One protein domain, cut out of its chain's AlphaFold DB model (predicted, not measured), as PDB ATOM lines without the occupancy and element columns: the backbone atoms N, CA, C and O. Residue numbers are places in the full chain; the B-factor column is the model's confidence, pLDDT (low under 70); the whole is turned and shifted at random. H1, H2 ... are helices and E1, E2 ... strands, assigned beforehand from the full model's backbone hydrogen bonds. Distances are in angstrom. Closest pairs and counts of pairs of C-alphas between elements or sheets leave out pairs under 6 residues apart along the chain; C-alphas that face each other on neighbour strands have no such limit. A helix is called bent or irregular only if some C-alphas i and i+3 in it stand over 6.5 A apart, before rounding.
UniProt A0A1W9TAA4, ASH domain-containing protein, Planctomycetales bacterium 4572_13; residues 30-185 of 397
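What this domain is: This is residues 30 to 185 of the 397 residues of the protein "ASH domain-containing protein" of Planctomycetales bacterium 4572_13 (UniProt A0A1W9TAA4). The chain is wound in stacked turns, a short solenoid: E1, E3, E5 and E7 stack as one wall, E2, E4, E6 and the first part of E8 as another, and short pairings of residues 65 to 66, 84 to 85 and 103 to 104 make a third side. At one end the bent E8, E9 and E10 close round from E8 to E7, with E13 beside E8; the hairpin of E11 and E12 extends from this end, and H1 lies off the sheet, its residues 35 to 40 standing free. The 156 printed residues hold one named helix, then thirteen named strands, E1 to E13; the class is mostly strand. Eleven strands form a branched sheet of parallel and antiparallel pairs. The whole is compact, with a radius of gyration of the C-alphas of 15.2 A and spans of 41 by 41 by 28 A.

Where its parts are: The branched sheet holds E1, residues 52 to 55, E2, 59 to 62, E3, 70 to 73, E4, 76 to 79, E5, 88 to 91, E6, 96 to 99, E7, 107 to 110, E8, 121 to 131, 19.2 A long, E9, 146 to 153, 21.0 A, E10, 159 to 166, 21.8 A, and E13, 180 to 184, 12.3 A. C-alpha 52 is at (41.444, 62.616, 142.511) and C-alpha 184 at (47.197, 68.115, 115.517). E11 is residues 168 to 170 and E12 175 to 177. H1, residues 30 to 43, 21.0 A, begins with C-alpha 30 at (53.856, 84.434, 145.813); it is neither bent nor irregular, but only just: C-alphas 30 and 33 are 6.0 A apart.

How they stand to each other: The branched sheet is twisted. E3 has parallel E1 on one side, N 54 to O 71 at 2.8 A, and parallel E5 on the other, N 70 to O 88 at 2.8 A. E4 lies likewise between parallel E2, N 60 to O 76 at 2.9 A, and E6, N 77 to O 96 at 2.8 A. E7 is parallel to E5, N 89 to O 107 at 2.9 A, and to E10, N 108 to O 163 at 2.9 A. E8 bends by 117 degrees at residue 128; parallel E6, N 97 to O 121 at 2.8 A, and antiparallel E9, N 130 to O 151 at 2.8 A, lie on one side of it, parallel E13, N 181 to O 122 at 2.8 A, on the other. E8, E9 and E10 form a meander, each strand the antiparallel neighbour of the one before; N 147 and O 164 are 2.8 A apart. E10 runs on into E11, which forms a hairpin with E12, N 176 to O 169 at 2.8 A. H1 is not on the branched sheet; 9 of its 10 O i to N i+4 pairs are within hydrogen-bond range.

The domain as a whole: The two C-alphas farthest apart, of Asn 156 and Gly 172, are 45.7 A apart. The printed part has no cut; the link from E8 to E9, 14 residues, is long. Mean pLDDT of the printed part is 83.0, with residues 30 to 50, 113 to 115, 117 and 168 to 176 under 70.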
ATOM      1  N   ALA A  30      53.885  85.904 145.938       34.12
ATOM      2  CA  ALA A  30      53.856  84.434 145.813       34.12
ATOM      3  C   ALA A  30      52.827  83.758 146.745       34.12
ATOM      4  O   ALA A  30      52.270  82.714 146.422       34.12
ATOM      5  N   ALA A  31      52.524  84.378 147.892       30.05
ATOM      6  CA  ALA A  31      51.566  83.832 148.850       30.05
ATOM      7  C   ALA A  31      50.113  83.904 148.350       30.05
ATOM      8  O   ALA A  31      49.282  83.134 148.812       30.05
ATOM      9  N   VAL A  32      49.791  84.794 147.403       32.09
ATOM     10  CA  VAL A  32      48.408  84.970 146.933       32.09
ATOM     11  C   VAL A  32      47.957  83.778 146.086       32.09
ATOM     12  O   VAL A  32      46.870  83.280 146.341       32.09
ATOM     13  N   ALA A  33      48.806  83.249 145.195       34.88
ATOM     14  CA  ALA A  33      48.473  82.110 144.329       34.88
ATOM     15  C   ALA A  33      48.327  80.784 145.105       34.88
ATOM     16  O   ALA A  33      47.364  80.042 144.903       34.88
ATOM     17  N   VAL A  34      49.233  80.526 146.057       34.84
ATOM     18  CA  VAL A  34      49.199  79.323 146.909       34.84
ATOM     19  C   VAL A  34      48.019  79.376 147.888       34.84
ATOM     20  O   VAL A  34      47.362  78.361 148.118       34.84
ATOM     21  N   ILE A  35      47.680  80.552 148.430       34.06
ATOM     22  CA  ILE A  35      46.527  80.704 149.331       34.06
ATOM     23  C   ILE A  35      45.205  80.533 148.570       34.06
ATOM     24  O   ILE A  35      44.300  79.921 149.129       34.06
ATOM     25  N   THR A  36      45.084  80.964 147.306       37.81
ATOM     26  CA  THR A  36      43.875  80.706 146.497       37.81
ATOM     27  C   THR A  36      43.684  79.231 146.136       37.81
ATOM     28  O   THR A  36      42.562  78.753 146.263       37.81
ATOM     29  N   LEU A  37      44.743  78.483 145.786       39.38
ATOM     30  CA  LEU A  37      44.631  77.041 145.489       39.38
ATOM     31  C   LEU A  37      44.291  76.214 146.743       39.38
ATOM     32  O   LEU A  37      43.405  75.361 146.719       39.38
ATOM     33  N   THR A  38      44.939  76.517 147.875       35.81
ATOM     34  CA  THR A  38      44.713  75.784 149.135       35.81
ATOM     35  C   THR A  38      43.336  76.098 149.752       35.81
ATOM     36  O   THR A  38      42.731  75.234 150.384       35.81
ATOM     37  N   PHE A  39      42.794  77.312 149.550       34.53
ATOM     38  CA  PHE A  39      41.413  77.645 149.942       34.53
ATOM     39  C   PHE A  39      40.357  77.013 149.024       34.53
ATOM     40  O   PHE A  39      39.253  76.725 149.494       34.53
ATOM     41  N   PHE A  40      40.678  76.761 147.751       37.47
ATOM     42  CA  PHE A  40      39.763  76.077 146.835       37.47
ATOM     43  C   PHE A  40      39.587  74.605 147.228       37.47
ATOM     44  O   PHE A  40      38.462  74.150 147.420       37.47
ATOM     45  N   CYS A  41      40.693  73.914 147.518       35.88
ATOM     46  CA  CYS A  41      40.682  72.517 147.963       35.88
ATOM     47  C   CYS A  41      39.954  72.319 149.318       35.88
ATOM     48  O   CYS A  41      39.325  71.294 149.563       35.88
ATOM     49  N   CYS A  42      39.961  73.323 150.207       33.28
ATOM     50  CA  CYS A  42      39.367  73.200 151.548       33.28
ATOM     51  C   CYS A  42      37.881  73.620 151.647       33.28
ATOM     52  O   CYS A  42      37.263  73.408 152.691       33.28
ATOM     53  N   SER A  43      37.281  74.204 150.599       37.41
ATOM     54  CA  SER A  43      35.885  74.693 150.641       37.41
ATOM     55  C   SER A  43      34.856  73.817 149.906       37.41
ATOM     56  O   SER A  43      33.657  74.017 150.105       37.41
ATOM     57  N   LEU A  44      35.287  72.804 149.144       42.09
ATOM     58  CA  LEU A  44      34.404  71.926 148.353       42.09
ATOM     59  C   LEU A  44      34.017  70.600 149.031       42.09
ATOM     60  O   LEU A  44      33.054  69.960 148.609       42.09
ATOM     61  N   ALA A  45      34.637  70.245 150.164       40.53
ATOM     62  CA  ALA A  45      34.304  69.044 150.950       40.53
ATOM     63  C   ALA A  45      32.870  69.032 151.545       40.53
ATOM     64  O   ALA A  45      32.514  68.134 152.308       40.53
ATOM     65  N   VAL A  46      32.040  70.031 151.225       41.03
ATOM     66  CA  VAL A  46      30.642  70.152 151.661       41.03
ATOM     67  C   VAL A  46      29.664  69.450 150.698       41.03
ATOM     68  O   VAL A  46      28.532  69.196 151.105       41.03
ATOM     69  N   TYR A  47      30.076  69.072 149.476       42.22
ATOM     70  CA  TYR A  47      29.153  68.549 148.445       42.22
ATOM     71  C   TYR A  47      29.366  67.102 147.962       42.22
ATOM     72  O   TYR A  47      28.561  66.628 147.171       42.22
ATOM     73  N   GLY A  48      30.336  66.349 148.491       45.34
ATOM     74  CA  GLY A  48      30.472  64.915 148.174       45.34
ATOM     75  C   GLY A  48      31.200  64.584 146.866       45.34
ATOM     76  O   GLY A  48      31.158  63.432 146.458       45.34
ATOM     77  N   TYR A  49      31.883  65.559 146.261       54.03
ATOM     78  CA  TYR A  49      32.805  65.343 145.145       54.03
ATOM     79  C   TYR A  49      34.046  64.554 145.601       54.03
ATOM     80  O   TYR A  49      34.652  64.897 146.624       54.03
ATOM     81  N   GLU A  50      34.421  63.504 144.866       69.69
ATOM     82  CA  GLU A  50      35.670  62.758 145.079       69.69
ATOM     83  C   GLU A  50      36.766  63.350 144.184       69.69
ATOM     84  O   GLU A  50      36.937  62.953 143.034       69.69
ATOM     85  N   ASP A  51      37.508  64.325 144.712       85.38
ATOM     86  CA  ASP A  51      38.695  64.841 144.029       85.38
ATOM     87  C   ASP A  51      39.779  63.750 143.953       85.38
ATOM     88  O   ASP A  51      40.098  63.094 144.952       85.38
ATOM     89  N   ILE A  52      40.367  63.575 142.770       90.69
ATOM     90  CA  ILE A  52      41.444  62.616 142.511       90.69
ATOM     91  C   ILE A  52      42.751  63.382 142.330       90.69
ATOM     92  O   ILE A  52      42.822  64.331 141.554       90.69
ATOM     93  N   GLU A  53      43.806  62.946 143.015       92.94
ATOM     94  CA  GLU A  53      45.152  63.502 142.874       92.94
ATOM     95  C   GLU A  53      46.127  62.430 142.368       92.94
ATOM     96  O   GLU A  53      46.243  61.351 142.958       92.94
ATOM     97  N   PHE A  54      46.855  62.741 141.295       92.12
ATOM     98  CA  PHE A  54      47.953  61.941 140.762       92.12
ATOM     99  C   PHE A  54      49.278  62.638 141.048       92.12
ATOM    100  O   PHE A  54      49.511  63.747 140.563       92.12
ATOM    101  N   SER A  55      50.151  61.979 141.816       90.19
ATOM    102  CA  SER A  55      51.482  62.506 142.105       90.19
ATOM    103  C   SER A  55      52.559  61.464 142.388       90.19
ATOM    104  O   SER A  55      52.266  60.291 142.628       90.19
ATOM    105  N   GLY A  56      53.827  61.887 142.338       86.56
ATOM    106  CA  GLY A  56      54.984  61.071 142.726       86.56
ATOM    107  C   GLY A  56      55.487  60.109 141.645       86.56
ATOM    108  O   GLY A  56      55.863  58.975 141.946       86.56
ATOM    109  N   GLY A  57      55.478  60.548 140.391       88.75
ATOM    110  CA  GLY A  57      55.962  59.835 139.210       88.75
ATOM    111  C   GLY A  57      55.016  58.752 138.689       88.75
ATOM    112  O   GLY A  57      55.457  57.861 137.963       88.75
ATOM    113  N   VAL A  58      53.744  58.770 139.091       94.06
ATOM    114  CA  VAL A  58      52.759  57.767 138.660       94.06
ATOM    115  C   VAL A  58      52.349  57.975 137.204       94.06
ATOM    116  O   VAL A  58      52.298  59.105 136.729       94.06
ATOM    117  N   THR A  59      52.014  56.879 136.522       97.12
ATOM    118  CA  THR A  59      51.334  56.900 135.221       97.12
ATOM    119  C   THR A  59      49.920  56.352 135.390       97.12
ATOM    120  O   THR A  59      49.762  55.291 136.002       97.12
ATOM    121  N   ALA A  60      48.911  57.048 134.872       95.44
ATOM    122  CA  ALA A  60      47.513  56.633 134.950       95.44
ATOM    123  C   ALA A  60      46.731  56.963 133.675       95.44
ATOM    124  O   ALA A  60      47.045  57.910 132.962       95.44
ATOM    125  N   GLU A  61      45.677  56.193 133.435       97.56
ATOM    126  CA  GLU A  61      44.714  56.413 132.358       97.56
ATOM    127  C   GLU A  61      43.338  56.658 132.985       97.56
ATOM    128  O   GLU A  61      42.989  56.033 133.995       97.56
ATOM    129  N   ILE A  62      42.580  57.591 132.414       96.69
ATOM    130  CA  ILE A  62      41.199  57.878 132.799       96.69
ATOM    131  C   ILE A  62      40.324  57.652 131.570       96.69
ATOM    132  O   ILE A  62      40.460  58.349 130.569       96.69
ATOM    133  N   ASP A  63      39.430  56.676 131.681       96.19
ATOM    134  CA  ASP A  63      38.431  56.259 130.692       96.19
ATOM    135  C   ASP A  63      37.042  56.098 131.355       96.19
ATOM    136  O   ASP A  63      36.206  55.291 130.948       96.19
ATOM    137  N   TYR A  64      36.798  56.846 132.435       95.19
ATOM    138  CA  TYR A  64      35.582  56.778 133.247       95.19
ATOM    139  C   TYR A  64      35.156  58.159 133.764       95.19
ATOM    140  O   TYR A  64      35.908  59.132 133.714       95.19
ATOM    141  N   VAL A  65      33.930  58.237 134.283       95.88
ATOM    142  CA  VAL A  65      33.372  59.464 134.867       95.88
ATOM    143  C   VAL A  65      34.009  59.745 136.230       95.88
ATOM    144  O   VAL A  65      33.962  58.894 137.122       95.88
ATOM    145  N   VAL A  66      34.538  60.953 136.414       94.00
ATOM    146  CA  VAL A  66      35.042  61.462 137.695       94.00
ATOM    147  C   VAL A  66      34.063  62.504 138.231       94.00
ATOM    148  O   VAL A  66      33.957  63.614 137.707       94.00
ATOM    149  N   ASP A  67      33.359  62.147 139.305       92.62
ATOM    150  CA  ASP A  67      32.463  63.045 140.045       92.62
ATOM    151  C   ASP A  67      33.268  63.923 141.019       92.62
ATOM    152  O   ASP A  67      33.197  63.790 142.243       92.62
ATOM    153  N   GLY A  68      34.123  64.778 140.453       90.12
ATOM    154  CA  GLY A  68      35.064  65.618 141.188       90.12
ATOM    155  C   GLY A  68      36.126  66.239 140.287       90.12
ATOM    156  O   GLY A  68      36.045  66.166 139.059       90.12
ATOM    157  N   SER A  69      37.114  66.887 140.901       93.12
ATOM    158  CA  SER A  69      38.248  67.473 140.179       93.12
ATOM    159  C   SER A  69      39.416  66.493 140.091       93.12
ATOM    160  O   SER A  69      39.672  65.729 141.020       93.12
ATOM    161  N   VAL A  70      40.168  66.551 138.996       95.19
ATOM    162  CA  VAL A  70      41.416  65.808 138.808       95.19
ATOM    163  C   VAL A  70      42.591  66.762 138.953       95.19
ATOM    164  O   VAL A  70      42.665  67.775 138.264       95.19
ATOM    165  N   TRP A  71      43.537  66.421 139.819       93.19
ATOM    166  CA  TRP A  71      44.764  67.175 140.038       93.19
ATOM    167  C   TRP A  71      45.980  66.324 139.674       93.19
ATOM    168  O   TRP A  71      46.112  65.200 140.152       93.19
ATOM    169  N   VAL A  72      46.878  66.848 138.841       92.94
ATOM    170  CA  VAL A  72      48.076  66.128 138.380       92.94
ATOM    171  C   VAL A  72      49.325  66.939 138.707       92.94
ATOM    172  O   VAL A  72      49.477  68.076 138.254       92.94
ATOM    173  N   TYR A  73      50.237  66.343 139.473       89.88
ATOM    174  CA  TYR A  73      51.500  66.942 139.911       89.88
ATOM    175  C   TYR A  73      52.610  65.904 139.815       89.88
ATOM    176  O   TYR A  73      52.491  64.874 140.454       89.88
ATOM    177  N   ASP A  74      53.707  66.153 139.098       90.75
ATOM    178  CA  ASP A  74      54.793  65.161 138.974       90.75
ATOM    179  C   ASP A  74      54.264  63.763 138.582       90.75
ATOM    180  O   ASP A  74      54.530  62.775 139.255       90.75
ATOM    181  N   ALA A  75      53.402  63.678 137.568       93.50
ATOM    182  CA  ALA A  75      52.735  62.443 137.150       93.50
ATOM    183  C   ALA A  75      52.335  62.510 135.672       93.50
ATOM    184  O   ALA A  75      52.128  63.598 135.138       93.50
ATOM    185  N   ASN A  76      52.186  61.353 135.031       96.88
ATOM    186  CA  ASN A  76      51.733  61.228 133.649       96.88
ATOM    187  C   ASN A  76      50.295  60.706 133.637       96.88
ATOM    188  O   ASN A  76      50.032  59.611 134.131       96.88
ATOM    189  N   VAL A  77      49.360  61.469 133.091       97.50
ATOM    190  CA  VAL A  77      47.951  61.083 133.020       97.50
ATOM    191  C   VAL A  77      47.470  61.195 131.585       97.50
ATOM    192  O   VAL A  77      47.747  62.182 130.908       97.50
ATOM    193  N   THR A  78      46.733  60.190 131.126       98.25
ATOM    194  CA  THR A  78      46.148  60.177 129.785       98.25
ATOM    195  C   THR A  78      44.633  60.050 129.871       98.25
ATOM    196  O   THR A  78      44.124  59.213 130.615       98.25
ATOM    197  N   LEU A  79      43.909  60.895 129.134       97.69
ATOM    198  CA  LEU A  79      42.449  60.860 129.042       97.69
ATOM    199  C   LEU A  79      42.036  60.214 127.721       97.69
ATOM    200  O   LEU A  79      42.478  60.645 126.652       97.69
ATOM    201  N   TYR A  80      41.157  59.224 127.814       95.44
ATOM    202  CA  TYR A  80      40.519  58.561 126.683       95.44
ATOM    203  C   TYR A  80      38.999  58.640 126.815       95.44
ATOM    204  O   TYR A  80      38.458  58.717 127.915       95.44
ATOM    205  N   GLU A  81      38.290  58.566 125.694       91.75
ATOM    206  CA  GLU A  81      36.842  58.341 125.701       91.75
ATOM    207  C   GLU A  81      36.521  57.027 126.451       91.75
ATOM    208  O   GLU A  81      37.194  56.024 126.183       91.75
ATOM    209  N   PRO A  82      35.513  56.959 127.350       93.81
ATOM    210  CA  PRO A  82      34.481  57.954 127.676       93.81
ATOM    211  C   PRO A  82      34.747  58.768 128.962       93.81
ATOM    212  O   PRO A  82      33.844  58.932 129.788       93.81
ATOM    213  N   ALA A  83      35.977  59.235 129.202       96.31
ATOM    214  CA  ALA A  83      36.275  60.058 130.374       96.31
ATOM    215  C   ALA A  83      35.344  61.276 130.461       96.31
ATOM    216  O   ALA A  83      35.127  61.979 129.482       96.31
ATOM    217  N   HIS A  84      34.817  61.556 131.651       95.88
ATOM    218  CA  HIS A  84      33.987  62.739 131.880       95.88
ATOM    219  C   HIS A  84      34.301  63.308 133.252       95.88
ATOM    220  O   HIS A  84      33.991  62.698 134.275       95.88
ATOM    221  N   ILE A  85      34.969  64.454 133.278       96.25
ATOM    222  CA  ILE A  85      35.387  65.117 134.508       96.25
ATOM    223  C   ILE A  85      34.374  66.210 134.829       96.25
ATOM    224  O   ILE A  85      34.328  67.238 134.154       96.25
ATOM    225  N   LEU A  86      33.576  65.999 135.878       93.81
ATOM    226  CA  LEU A  86      32.534  66.954 136.284       93.81
ATOM    227  C   LEU A  86      33.113  68.207 136.970       93.81
ATOM    228  O   LEU A  86      32.436  69.228 137.099       93.81
ATOM    229  N   GLY A  87      34.357  68.123 137.452       91.62
ATOM    230  CA  GLY A  87      35.075  69.202 138.126       91.62
ATOM    231  C   GLY A  87      36.184  69.838 137.285       91.62
ATOM    232  O   GLY A  87      36.146  69.878 136.056       91.62
ATOM    233  N   PHE A  88      37.188  70.383 137.973       91.56
ATOM    234  CA  PHE A  88      38.370  70.956 137.331       91.56
ATOM    235  C   PHE A  88      39.349  69.862 136.914       91.56
ATOM    236  O   PHE A  88      39.477  68.853 137.600       91.56
ATOM    237  N   VAL A  89      40.129  70.121 135.868       95.44
ATOM    238  CA  VAL A  89      41.385  69.403 135.625       95.44
ATOM    239  C   VAL A  89      42.525  70.375 135.887       95.44
ATOM    240  O   VAL A  89      42.727  71.320 135.131       95.44
ATOM    241  N   GLY A  90      43.237  70.188 136.992       91.75
ATOM    242  CA  GLY A  90      44.323  71.053 137.428       91.75
ATOM    243  C   GLY A  90      45.684  70.404 137.225       91.75
ATOM    244  O   GLY A  90      45.969  69.352 137.789       91.75
ATOM    245  N   ILE A  91      46.544  71.060 136.454       91.44
ATOM    246  CA  ILE A  91      47.885  70.579 136.122       91.44
ATOM    247  C   ILE A  91      48.918  71.448 136.818       91.44
ATOM    248  O   ILE A  91      48.821  72.675 136.792       91.44
ATOM    249  N   GLY A  92      49.875  70.792 137.471       84.62
ATOM    250  CA  GLY A  92      50.966  71.399 138.219       84.62
ATOM    251  C   GLY A  92      52.354  71.070 137.671       84.62
ATOM    252  O   GLY A  92      52.515  70.451 136.622       84.62
ATOM    253  N   SER A  93      53.391  71.470 138.411       85.94
ATOM    254  CA  SER A  93      54.785  71.195 138.039       85.94
ATOM    255  C   SER A  93      55.064  69.688 137.926       85.94
ATOM    256  O   SER A  93      54.573  68.897 138.729       85.94
ATOM    257  N   GLY A  94      55.866  69.298 136.935       85.94
ATOM    258  CA  GLY A  94      56.279  67.917 136.662       85.94
ATOM    259  C   GLY A  94      55.206  67.030 136.026       85.94
ATOM    260  O   GLY A  94      55.483  65.869 135.742       85.94
ATOM    261  N   ALA A  95      53.991  67.537 135.817       91.88
ATOM    262  CA  ALA A  95      52.906  66.759 135.243       91.88
ATOM    263  C   ALA A  95      52.994  66.661 133.711       91.88
ATOM    264  O   ALA A  95      53.412  67.606 133.044       91.88
ATOM    265  N   VAL A  96      52.533  65.546 133.157       95.38
ATOM    266  CA  VAL A  96      52.235  65.380 131.732       95.38
ATOM    267  C   VAL A  96      50.782  64.942 131.624       95.38
ATOM    268  O   VAL A  96      50.402  63.932 132.211       95.38
ATOM    269  N   LEU A  97      49.972  65.713 130.906       97.00
ATOM    270  CA  LEU A  97      48.589  65.383 130.596       97.00
ATOM    271  C   LEU A  97      48.421  65.265 129.084       97.00
ATOM    272  O   LEU A  97      48.555  66.264 128.377       97.00
ATOM    273  N   ASP A  98      48.053  64.081 128.616       98.19
ATOM    274  CA  ASP A  98      47.698  63.849 127.218       98.19
ATOM    275  C   ASP A  98      46.190  63.593 127.112       98.19
ATOM    276  O   ASP A  98      45.652  62.710 127.778       98.19
ATOM    277  N   ILE A  99      45.487  64.382 126.299       97.94
ATOM    278  CA  ILE A  99      44.031  64.291 126.137       97.94
ATOM    279  C   ILE A  99      43.715  63.801 124.726       97.94
ATOM    280  O   ILE A  99      43.842  64.565 123.769       97.94
ATOM    281  N   TYR A 100      43.288  62.542 124.613       96.19
ATOM    282  CA  TYR A 100      42.852  61.915 123.359       96.19
ATOM    283  C   TYR A 100      41.324  61.805 123.238       96.19
ATOM    284  O   TYR A 100      40.822  61.563 122.143       96.19
ATOM    285  N   GLY A 101      40.587  61.957 124.342       94.25
ATOM    286  CA  GLY A 101      39.125  61.884 124.372       94.25
ATOM    287  C   GLY A 101      38.537  62.284 125.726       94.25
ATOM    288  O   GLY A 101      39.282  62.451 126.696       94.25
ATOM    289  N   GLY A 102      37.209  62.401 125.786       92.00
ATOM    290  CA  GLY A 102      36.456  62.745 126.991       92.00
ATOM    291  C   GLY A 102      36.036  64.214 127.139       92.00
ATOM    292  O   GLY A 102      36.385  65.084 126.344       92.00
ATOM    293  N   GLU A 103      35.264  64.493 128.187       94.69
ATOM    294  CA  GLU A 103      34.672  65.802 128.483       94.69
ATOM    295  C   GLU A 103      35.205  66.386 129.804       94.69
ATOM    296  O   GLU A 103      35.452  65.665 130.774       94.69
ATOM    297  N   ILE A 104      35.367  67.712 129.853       96.00
ATOM    298  CA  ILE A 104      35.723  68.469 131.062       96.00
ATOM    299  C   ILE A 104      34.659  69.553 131.254       96.00
ATOM    300  O   ILE A 104      34.636  70.532 130.511       96.00
ATOM    301  N   ASP A 105      33.801  69.400 132.260       93.94
ATOM    302  CA  ASP A 105      32.640  70.282 132.446       93.94
ATOM    303  C   ASP A 105      33.020  71.679 132.930       93.94
ATOM    304  O   ASP A 105      32.334  72.656 132.614       93.94
ATOM    305  N   TYR A 106      34.079  71.783 133.741       92.81
ATOM    306  CA  TYR A 106      34.412  73.040 134.397       92.81
ATOM    307  C   TYR A 106      35.538  73.805 133.716       92.81
ATOM    308  O   TYR A 106      35.270  74.824 133.091       92.81
ATOM    309  N   MET A 107      36.798  73.401 133.902       92.62
ATOM    310  CA  MET A 107      37.958  74.110 133.354       92.62
ATOM    311  C   MET A 107      39.214  73.250 133.417       92.62
ATOM    312  O   MET A 107      39.481  72.600 134.433       92.62
ATOM    313  N   LEU A 108      40.023  73.335 132.364       95.69
ATOM    314  CA  LEU A 108      41.413  72.899 132.370       95.69
ATOM    315  C   LEU A 108      42.296  74.050 132.872       95.69
ATOM    316  O   LEU A 108      42.488  75.052 132.185       95.69
ATOM    317  N   LEU A 109      42.828  73.904 134.080       92.00
ATOM    318  CA  LEU A 109      43.708  74.873 134.724       92.00
ATOM    319  C   LEU A 109      45.160  74.405 134.608       92.00
ATOM    320  O   LEU A 109      45.537  73.392 135.195       92.00
ATOM    321  N   ILE A 110      45.996  75.169 133.907       89.81
ATOM    322  CA  ILE A 110      47.425  74.867 133.757       89.81
ATOM    323  C   ILE A 110      48.220  75.839 134.618       89.81
ATOM    324  O   ILE A 110      48.285  77.038 134.339       89.81
ATOM    325  N   SER A 111      48.834  75.324 135.678       82.94
ATOM    326  CA  SER A 111      49.595  76.108 136.643       82.94
ATOM    327  C   SER A 111      50.941  75.455 136.939       82.94
ATOM    328  O   SER A 111      51.128  74.253 136.800       82.94
ATOM    329  N   THR A 112      51.910  76.242 137.383       71.38
ATOM    330  CA  THR A 112      53.146  75.727 137.977       71.38
ATOM    331  C   THR A 112      53.341  76.393 139.331       71.38
ATOM    332  O   THR A 112      52.951  77.533 139.569       71.38
ATOM    333  N   SER A 113      53.854  75.648 140.301       64.88
ATOM    334  CA  SER A 113      53.978  76.157 141.677       64.88
ATOM    335  C   SER A 113      55.282  75.745 142.340       64.88
ATOM    336  O   SER A 113      55.773  76.461 143.214       64.88
ATOM    337  N   ASP A 114      55.886  74.659 141.863       67.25
ATOM    338  CA  ASP A 114      57.217  74.225 142.248       67.25
ATOM    339  C   ASP A 114      58.206  74.486 141.105       67.25
ATOM    340  O   ASP A 114      58.096  73.897 140.030       67.25
ATOM    341  N   LEU A 115      59.166  75.382 141.341       64.81
ATOM    342  CA  LEU A 115      60.229  75.728 140.388       64.81
ATOM    343  C   LEU A 115      61.400  74.729 140.411       64.81
ATOM    344  O   LEU A 115      62.364  74.900 139.666       64.81
ATOM    345  N   SER A 116      61.368  73.729 141.299       70.38
ATOM    346  CA  SER A 116      62.369  72.658 141.349       70.38
ATOM    347  C   SER A 116      62.063  71.499 140.397       70.38
ATOM    348  O   SER A 116      62.956  70.698 140.112       70.38
ATOM    349  N   LEU A 117      60.836  71.444 139.875       67.19
ATOM    350  CA  LEU A 117      60.383  70.486 138.874       67.19
ATOM    351  C   LEU A 117      60.194  71.175 137.510       67.19
ATOM    352  O   LEU A 117      59.994  72.392 137.467       67.19
ATOM    353  N   PRO A 118      60.252  70.424 136.393       80.38
ATOM    354  CA  PRO A 118      59.879  70.945 135.081       80.38
ATOM    355  C   PRO A 118      58.455  71.511 135.074       80.38
ATOM    356  O   PRO A 118      57.619  71.145 135.899       80.38
ATOM    357  N   GLU A 119      58.159  72.386 134.120       82.56
ATOM    358  CA  GLU A 119      56.793  72.862 133.904       82.56
ATOM    359  C   GLU A 119      55.867  71.704 133.507       82.56
ATOM    360  O   GLU A 119      56.292  70.762 132.834       82.56
ATOM    361  N   GLY A 120      54.606  71.776 133.937       86.31
ATOM    362  CA  GLY A 120      53.592  70.818 133.515       86.31
ATOM    363  C   GLY A 120      53.325  70.942 132.016       86.31
ATOM    364  O   GLY A 120      53.204  72.055 131.497       86.31
ATOM    365  N   ILE A 121      53.234  69.812 131.322       91.56
ATOM    366  CA  ILE A 121      52.945  69.739 129.891       91.56
ATOM    367  C   ILE A 121      51.520  69.231 129.724       91.56
ATOM    368  O   ILE A 121      51.172  68.186 130.262       91.56
ATOM    369  N   VAL A 122      50.715  69.953 128.949       95.81
ATOM    370  CA  VAL A 122      49.389  69.492 128.535       95.81
ATOM    371  C   VAL A 122      49.318  69.476 127.024       95.81
ATOM    372  O   VAL A 122      49.611  70.499 126.403       95.81
ATOM    373  N   THR A 123      48.899  68.353 126.453       97.88
ATOM    374  CA  THR A 123      48.657  68.209 125.019       97.88
ATOM    375  C   THR A 123      47.222  67.759 124.790       97.88
ATOM    376  O   THR A 123      46.797  66.731 125.312       97.88
ATOM    377  N   VAL A 124      46.473  68.522 123.995       97.81
ATOM    378  CA  VAL A 124      45.153  68.107 123.501       97.81
ATOM    379  C   VAL A 124      45.326  67.614 122.077       97.81
ATOM    380  O   VAL A 124      45.832  68.364 121.241       97.81
ATOM    381  N   TYR A 125      44.944  66.369 121.805       97.00
ATOM    382  CA  TYR A 125      45.057  65.763 120.484       97.00
ATOM    383  C   TYR A 125      43.735  65.884 119.726       97.00
ATOM    384  O   TYR A 125      42.690  65.546 120.269       97.00
ATOM    385  N   GLY A 126      43.756  66.367 118.485       94.81
ATOM    386  CA  GLY A 126      42.533  66.517 117.693       94.81
ATOM    387  C   GLY A 126      42.716  67.279 116.384       94.81
ATOM    388  O   GLY A 126      43.832  67.621 115.993       94.81
ATOM    389  N   THR A 127      41.601  67.539 115.713       93.25
ATOM    390  CA  THR A 127      41.487  68.322 114.476       93.25
ATOM    391  C   THR A 127      40.593  69.541 114.695       93.25
ATOM    392  O   THR A 127      39.922  69.667 115.723       93.25
ATOM    393  N   ASP A 128      40.592  70.455 113.719       92.81
ATOM    394  CA  ASP A 128      39.657  71.586 113.647       92.81
ATOM    395  C   ASP A 128      39.603  72.445 114.920       92.81
ATOM    396  O   ASP A 128      38.534  72.898 115.340       92.81
ATOM    397  N   PHE A 129      40.761  72.674 115.553       96.94
ATOM    398  CA  PHE A 129      40.820  73.453 116.784       96.94
ATOM    399  C   PHE A 129      40.239  74.859 116.584       96.94
ATOM    400  O   PHE A 129      40.595  75.585 115.650       96.94
ATOM    401  N   THR A 130      39.386  75.274 117.517       97.88
ATOM    402  CA  THR A 130      38.850  76.630 117.606       97.88
ATOM    403  C   THR A 130      39.050  77.201 119.007       97.88
ATOM    404  O   THR A 130      39.011  76.476 120.001       97.88
ATOM    405  N   VAL A 131      39.257  78.516 119.086       98.12
ATOM    406  CA  VAL A 131      39.276  79.281 120.339       98.12
ATOM    407  C   VAL A 131      38.107  80.251 120.311       98.12
ATOM    408  O   VAL A 131      38.029  81.095 119.418       98.12
ATOM    409  N   ASP A 132      37.171  80.100 121.248       97.56
ATOM    410  CA  ASP A 132      35.904  80.848 121.284       97.56
ATOM    411  C   ASP A 132      35.163  80.832 119.925       97.56
ATOM    412  O   ASP A 132      34.569  81.821 119.489       97.56
ATOM    413  N   GLY A 133      35.227  79.693 119.222       95.31
ATOM    414  CA  GLY A 133      34.614  79.486 117.905       95.31
ATOM    415  C   GLY A 133      35.403  80.045 116.714       95.31
ATOM    416  O   GLY A 133      34.940  79.945 115.578       95.31
ATOM    417  N   VAL A 134      36.588  80.623 116.933       97.44
ATOM    418  CA  VAL A 134      37.488  81.086 115.864       97.44
ATOM    419  C   VAL A 134      38.511  79.999 115.539       97.44
ATOM    420  O   VAL A 134      39.217  79.543 116.432       97.44
ATOM    421  N   SER A 135      38.617  79.604 114.266       96.75
ATOM    422  CA  SER A 135      39.585  78.594 113.803       96.75
ATOM    423  C   SER A 135      41.024  78.972 114.149       96.75
ATOM    424  O   SER A 135      41.456  80.102 113.908       96.75
ATOM    425  N   VAL A 136      41.772  77.998 114.657       97.12
ATOM    426  CA  VAL A 136      43.213  78.089 114.906       97.12
ATOM    427  C   VAL A 136      43.971  77.704 113.627       97.12
ATOM    428  O   VAL A 136      43.521  76.841 112.878       97.12
ATOM    429  N   ASP A 137      45.106  78.358 113.352       94.62
ATOM    430  CA  ASP A 137      45.993  77.988 112.235       94.62
ATOM    431  C   ASP A 137      46.593  76.591 112.497       94.62
ATOM    432  O   ASP A 137      47.196  76.417 113.563       94.62
ATOM    433  N   PRO A 138      46.493  75.628 111.559       91.06
ATOM    434  CA  PRO A 138      47.058  74.282 111.704       91.06
ATOM    435  C   PRO A 138      48.563  74.216 112.012       91.06
ATOM    436  O   PRO A 138      49.047  73.201 112.500       91.06
ATOM    437  N   ASN A 139      49.331  75.284 111.758       92.81
ATOM    438  CA  ASN A 139      50.752  75.359 112.128       92.81
ATOM    439  C   ASN A 139      50.982  75.776 113.595       92.81
ATOM    440  O   ASN A 139      52.124  75.824 114.056       92.81
ATOM    441  N   THR A 140      49.923  76.124 114.331       96.00
ATOM    442  CA  THR A 140      50.002  76.546 115.734       96.00
ATOM    443  C   THR A 140      50.209  75.333 116.628       96.00
ATOM    444  O   THR A 140      49.318  74.502 116.756       96.00
ATOM    445  N   THR A 141      51.359  75.230 117.289       95.94
ATOM    446  CA  THR A 141      51.677  74.076 118.150       95.94
ATOM    447  C   THR A 141      51.289  74.272 119.613       95.94
ATOM    448  O   THR A 141      51.220  73.306 120.368       95.94
ATOM    449  N   GLU A 142      51.073  75.516 120.039       95.31
ATOM    450  CA  GLU A 142      50.738  75.858 121.419       95.31
ATOM    451  C   GLU A 142      49.919  77.148 121.505       95.31
ATOM    452  O   GLU A 142      50.038  78.037 120.659       95.31
ATOM    453  N   LEU A 143      49.092  77.252 122.543       95.56
ATOM    454  CA  LEU A 143      48.239  78.402 122.816       95.56
ATOM    455  C   LEU A 143      48.389  78.858 124.265       95.56
ATOM    456  O   LEU A 143      48.500  78.053 125.190       95.56
ATOM    457  N   PHE A 144      48.326  80.172 124.454       93.25
ATOM    458  CA  PHE A 144      48.154  80.794 125.760       93.25
ATOM    459  C   PHE A 144      46.703  81.260 125.889       93.25
ATOM    460  O   PHE A 144      46.282  82.155 125.153       93.25
ATOM    461  N   LEU A 145      45.951  80.650 126.807       94.12
ATOM    462  CA  LEU A 145      44.528  80.917 127.023       94.12
ATOM    463  C   LEU A 145      44.298  81.384 128.469       94.12
ATOM    464  O   LEU A 145      45.000  80.968 129.373       94.12
ATOM    465  N   GLN A 146      43.346  82.281 128.692       92.00
ATOM    466  CA  GLN A 146      42.937  82.835 129.983       92.00
ATOM    467  C   GLN A 146      41.415  82.741 130.131       92.00
ATOM    468  O   GLN A 146      40.702  83.749 130.125       92.00
ATOM    469  N   GLY A 147      40.910  81.509 130.181       89.19
ATOM    470  CA  GLY A 147      39.488  81.197 130.300       89.19
ATOM    471  C   GLY A 147      38.721  81.163 128.976       89.19
ATOM    472  O   GLY A 147      37.500  81.021 129.012       89.19
ATOM    473  N   GLN A 148      39.394  81.285 127.823       96.62
ATOM    474  CA  GLN A 148      38.749  81.021 126.532       96.62
ATOM    475  C   GLN A 148      38.422  79.534 126.380       96.62
ATOM    476  O   GLN A 148      39.091  78.668 126.950       96.62
ATOM    477  N   THR A 149      37.409  79.246 125.568       97.75
ATOM    478  CA  THR A 149      36.998  77.881 125.232       97.75
ATOM    479  C   THR A 149      37.876  77.342 124.118       97.75
ATOM    480  O   THR A 149      37.835  77.863 123.002       97.75
ATOM    481  N   LEU A 150      38.638  76.289 124.411       98.31
ATOM    482  CA  LEU A 150      39.277  75.466 123.395       98.31
ATOM    483  C   LEU A 150      38.277  74.393 122.965       98.31
ATOM    484  O   LEU A 150      37.731  73.677 123.803       98.31
ATOM    485  N   ALA A 151      38.039  74.290 121.667       98.06
ATOM    486  CA  ALA A 151      37.172  73.277 121.087       98.06
ATOM    487  C   ALA A 151      37.826  72.648 119.860       98.06
ATOM    488  O   ALA A 151      38.755  73.220 119.296       98.06
ATOM    489  N   GLY A 152      37.334  71.490 119.446       95.69
ATOM    490  CA  GLY A 152      37.830  70.758 118.287       95.69
ATOM    491  C   GLY A 152      37.137  69.411 118.162       95.69
ATOM    492  O   GLY A 152      36.072  69.186 118.746       95.69
ATOM    493  N   VAL A 153      37.747  68.515 117.397       93.44
ATOM    494  CA  VAL A 153      37.242  67.160 117.173       93.44
ATOM    495  C   VAL A 153      38.350  66.163 117.501       93.44
ATOM    496  O   VAL A 153      39.466  66.289 117.004       93.44
ATOM    497  N   TYR A 154      38.074  65.193 118.372       93.06
ATOM    498  CA  TYR A 154      39.013  64.104 118.655       93.06
ATOM    499  C   TYR A 154      39.148  63.160 117.448       93.06
ATOM    500  O   TYR A 154      38.309  63.159 116.548       93.06
ATOM    501  N   GLU A 155      40.174  62.305 117.432       87.88
ATOM    502  CA  GLU A 155      40.428  61.348 116.335       87.88
ATOM    503  C   GLU A 155      39.224  60.426 116.045       87.88
ATOM    504  O   GLU A 155      38.922  60.107 114.897       87.88
ATOM    505  N   ASN A 156      38.466  60.065 117.083       85.62
ATOM    506  CA  ASN A 156      37.239  59.263 117.001       85.62
ATOM    507  C   ASN A 156      35.994  60.047 116.509       85.62
ATOM    508  O   ASN A 156      34.896  59.485 116.472       85.62
ATOM    509  N   ARG A 157      36.143  61.326 116.131       85.44
ATOM    510  CA  ARG A 157      35.094  62.277 115.710       85.44
ATOM    511  C   ARG A 157      34.162  62.800 116.803       85.44
ATOM    512  O   ARG A 157      33.181  63.476 116.480       85.44
ATOM    513  N   THR A 158      34.426  62.536 118.080       90.94
ATOM    514  CA  THR A 158      33.652  63.185 119.146       90.94
ATOM    515  C   THR A 158      34.101  64.643 119.277       90.94
ATOM    516  O   THR A 158      35.302  64.887 119.433       90.94
ATOM    517  N   PRO A 159      33.184  65.623 119.173       94.81
ATOM    518  CA  PRO A 159      33.534  67.017 119.390       94.81
ATOM    519  C   PRO A 159      33.840  67.248 120.868       94.81
ATOM    520  O   PRO A 159      33.203  66.651 121.733       94.81
ATOM    521  N   PHE A 160      34.751  68.168 121.157       96.38
ATOM    522  CA  PHE A 160      35.005  68.633 122.516       96.38
ATOM    523  C   PHE A 160      34.993  70.151 122.576       96.38
ATOM    524  O   PHE A 160      35.295  70.836 121.597       96.38
ATOM    525  N   ALA A 161      34.649  70.675 123.748       97.31
ATOM    526  CA  ALA A 161      34.741  72.090 124.061       97.31
ATOM    527  C   ALA A 161      34.855  72.264 125.577       97.31
ATOM    528  O   ALA A 161      33.951  71.869 126.307       97.31
ATOM    529  N   PHE A 162      35.940  72.874 126.048       96.75
ATOM    530  CA  PHE A 162      36.116  73.199 127.463       96.75
ATOM    531  C   PHE A 162      36.976  74.457 127.631       96.75
ATOM    532  O   PHE A 162      37.832  74.754 126.790       96.75
ATOM    533  N   PRO A 163      36.763  75.243 128.698       96.81
ATOM    534  CA  PRO A 163      37.564  76.428 128.939       96.81
ATOM    535  C   PRO A 163      38.947  76.051 129.474       96.81
ATOM    536  O   PRO A 163      39.096  75.145 130.298       96.81
ATOM    537  N   VAL A 164      39.958  76.782 129.012       96.19
ATOM    538  CA  VAL A 164      41.358  76.589 129.394       96.19
ATOM    539  C   VAL A 164      41.889  77.872 130.013       96.19
ATOM    540  O   VAL A 164      41.789  78.945 129.415       96.19
ATOM    541  N   ASP A 165      42.476  77.768 131.201       92.44
ATOM    542  CA  ASP A 165      43.133  78.884 131.878       92.44
ATOM    543  C   ASP A 165      44.602  78.548 132.153       92.44
ATOM    544  O   ASP A 165      44.949  77.701 132.982       92.44
ATOM    545  N   CYS A 166      45.479  79.204 131.402       90.25
ATOM    546  CA  CYS A 166      46.920  79.143 131.534       90.25
ATOM    547  C   CYS A 166      47.378  80.229 132.512       90.25
ATOM    548  O   CYS A 166      47.341  81.433 132.230       90.25
ATOM    549  N   VAL A 167      47.856  79.802 133.678       80.25
ATOM    550  CA  VAL A 167      48.275  80.719 134.737       80.25
ATOM    551  C   VAL A 167      49.633  81.340 134.407       80.25
ATOM    552  O   VAL A 167      50.586  80.659 134.031       80.25
ATOM    553  N   ILE A 168      49.731  82.653 134.623       69.06
ATOM    554  CA  ILE A 168      50.989  83.403 134.588       69.06
ATOM    555  C   ILE A 168      51.606  83.401 135.991       69.06
ATOM    556  O   ILE A 168      50.976  83.877 136.940       69.06
ATOM    557  N   ILE A 169      52.856  82.954 136.130       65.75
ATOM    558  CA  ILE A 169      53.589  83.013 137.406       65.75
ATOM    559  C   ILE A 169      54.819  83.907 137.267       65.75
ATOM    560  O   ILE A 169      55.631  83.740 136.362       65.75
ATOM    561  N   GLY A 170      54.983  84.878 138.173       57.59
ATOM    562  CA  GLY A 170      56.149  85.761 138.146       57.59
ATOM    563  C   GLY A 170      56.172  86.890 139.179       57.59
ATOM    564  O   GLY A 170      55.145  87.324 139.702       57.59
ATOM    565  N   GLY A 171      57.380  87.389 139.455       53.84
ATOM    566  CA  GLY A 171      57.668  88.555 140.294       53.84
ATOM    567  C   GLY A 171      59.154  88.934 140.226       53.84
ATOM    568  O   GLY A 171      60.013  88.064 140.184       53.84
ATOM    569  N   GLY A 172      59.478  90.233 140.201       50.22
ATOM    570  CA  GLY A 172      60.877  90.697 140.205       50.22
ATOM    571  C   GLY A 172      61.641  90.525 138.881       50.22
ATOM    572  O   GLY A 172      62.853  90.349 138.912       50.22
ATOM    573  N   GLY A 173      60.957  90.596 137.733       51.62
ATOM    574  CA  GLY A 173      61.590  90.636 136.402       51.62
ATOM    575  C   GLY A 173      61.541  89.338 135.588       51.62
ATOM    576  O   GLY A 173      62.016  89.343 134.458       51.62
ATOM    577  N   PHE A 174      60.935  88.269 136.113       57.03
ATOM    578  CA  PHE A 174      60.701  87.010 135.395       57.03
ATOM    579  C   PHE A 174      59.208  86.671 135.392       57.03
ATOM    580  O   PHE A 174      58.542  86.823 136.420       57.03
ATOM    581  N   VAL A 175      58.704  86.252 134.232       59.19
ATOM    582  CA  VAL A 175      57.321  85.825 133.991       59.19
ATOM    583  C   VAL A 175      57.385  84.501 133.233       59.19
ATOM    584  O   VAL A 175      57.985  84.456 132.161       59.19
ATOM    585  N   TYR A 176      56.802  83.452 133.806       65.88
ATOM    586  CA  TYR A 176      56.617  82.143 133.183       65.88
ATOM    587  C   TYR A 176      55.193  82.075 132.628       65.88
ATOM    588  O   TYR A 176      54.238  82.431 133.330       65.88
ATOM    589  N   TYR A 177      55.068  81.669 131.367       70.38
ATOM    590  CA  TYR A 177      53.785  81.473 130.698       70.38
ATOM    591  C   TYR A 177      53.605  79.981 130.477       70.38
ATOM    592  O   TYR A 177      54.379  79.381 129.736       70.38
ATOM    593  N   GLN A 178      52.581  79.399 131.093       84.75
ATOM    594  CA  GLN A 178      52.150  78.062 130.712       84.75
ATOM    595  C   GLN A 178      51.373  78.135 129.401       84.75
ATOM    596  O   GLN A 178      50.662  79.106 129.159       84.75
ATOM    597  N   THR A 179      51.479  77.108 128.572       91.62
ATOM    598  CA  THR A 179      50.686  76.970 127.349       91.62
ATOM    599  C   THR A 179      49.998  75.614 127.335       91.62
ATOM    600  O   THR A 179      50.430  74.668 127.999       91.62
ATOM    601  N   VAL A 180      48.908  75.521 126.580       95.44
ATOM    602  CA  VAL A 180      48.355  74.237 126.148       95.44
ATOM    603  C   VAL A 180      48.950  73.899 124.787       95.44
ATOM    604  O   VAL A 180      48.971  74.747 123.892       95.44
ATOM    605  N   LYS A 181      49.462  72.680 124.623       97.19
ATOM    606  CA  LYS A 181      49.960  72.189 123.337       97.19
ATOM    607  C   LYS A 181      48.824  71.585 122.527       97.19
ATOM    608  O   LYS A 181      47.930  70.940 123.074       97.19
ATOM    609  N   LEU A 182      48.900  71.775 121.216       97.44
ATOM    610  CA  LEU A 182      47.970  71.202 120.254       97.44
ATOM    611  C   LEU A 182      48.654  70.041 119.533       97.44
ATOM    612  O   LEU A 182      49.596  70.235 118.763       97.44
ATOM    613  N   GLY A 183      48.184  68.829 119.804       95.94
ATOM    614  CA  GLY A 183      48.541  67.626 119.066       95.94
ATOM    615  C   GLY A 183      47.649  67.494 117.838       95.94
ATOM    616  O   GLY A 183      46.660  66.769 117.876       95.94
ATOM    617  N   TRP A 184      47.967  68.213 116.760       93.38
ATOM    618  CA  TRP A 184      47.197  68.115 115.517       93.38
ATOM    619  C   TRP A 184      47.200  66.681 114.994       93.38
ATOM    620  O   TRP A 184      48.243  66.147 114.610       93.38
ATOM    621  N   VAL A 185      46.020  66.072 114.986       89.81
ATOM    622  CA  VAL A 185      45.766  64.819 114.286       89.81
ATOM    623  C   VAL A 185      45.623  65.167 112.811       89.81
ATOM    624  O   VAL A 185      44.963  66.139 112.441       89.81
TER     625      VAL A 185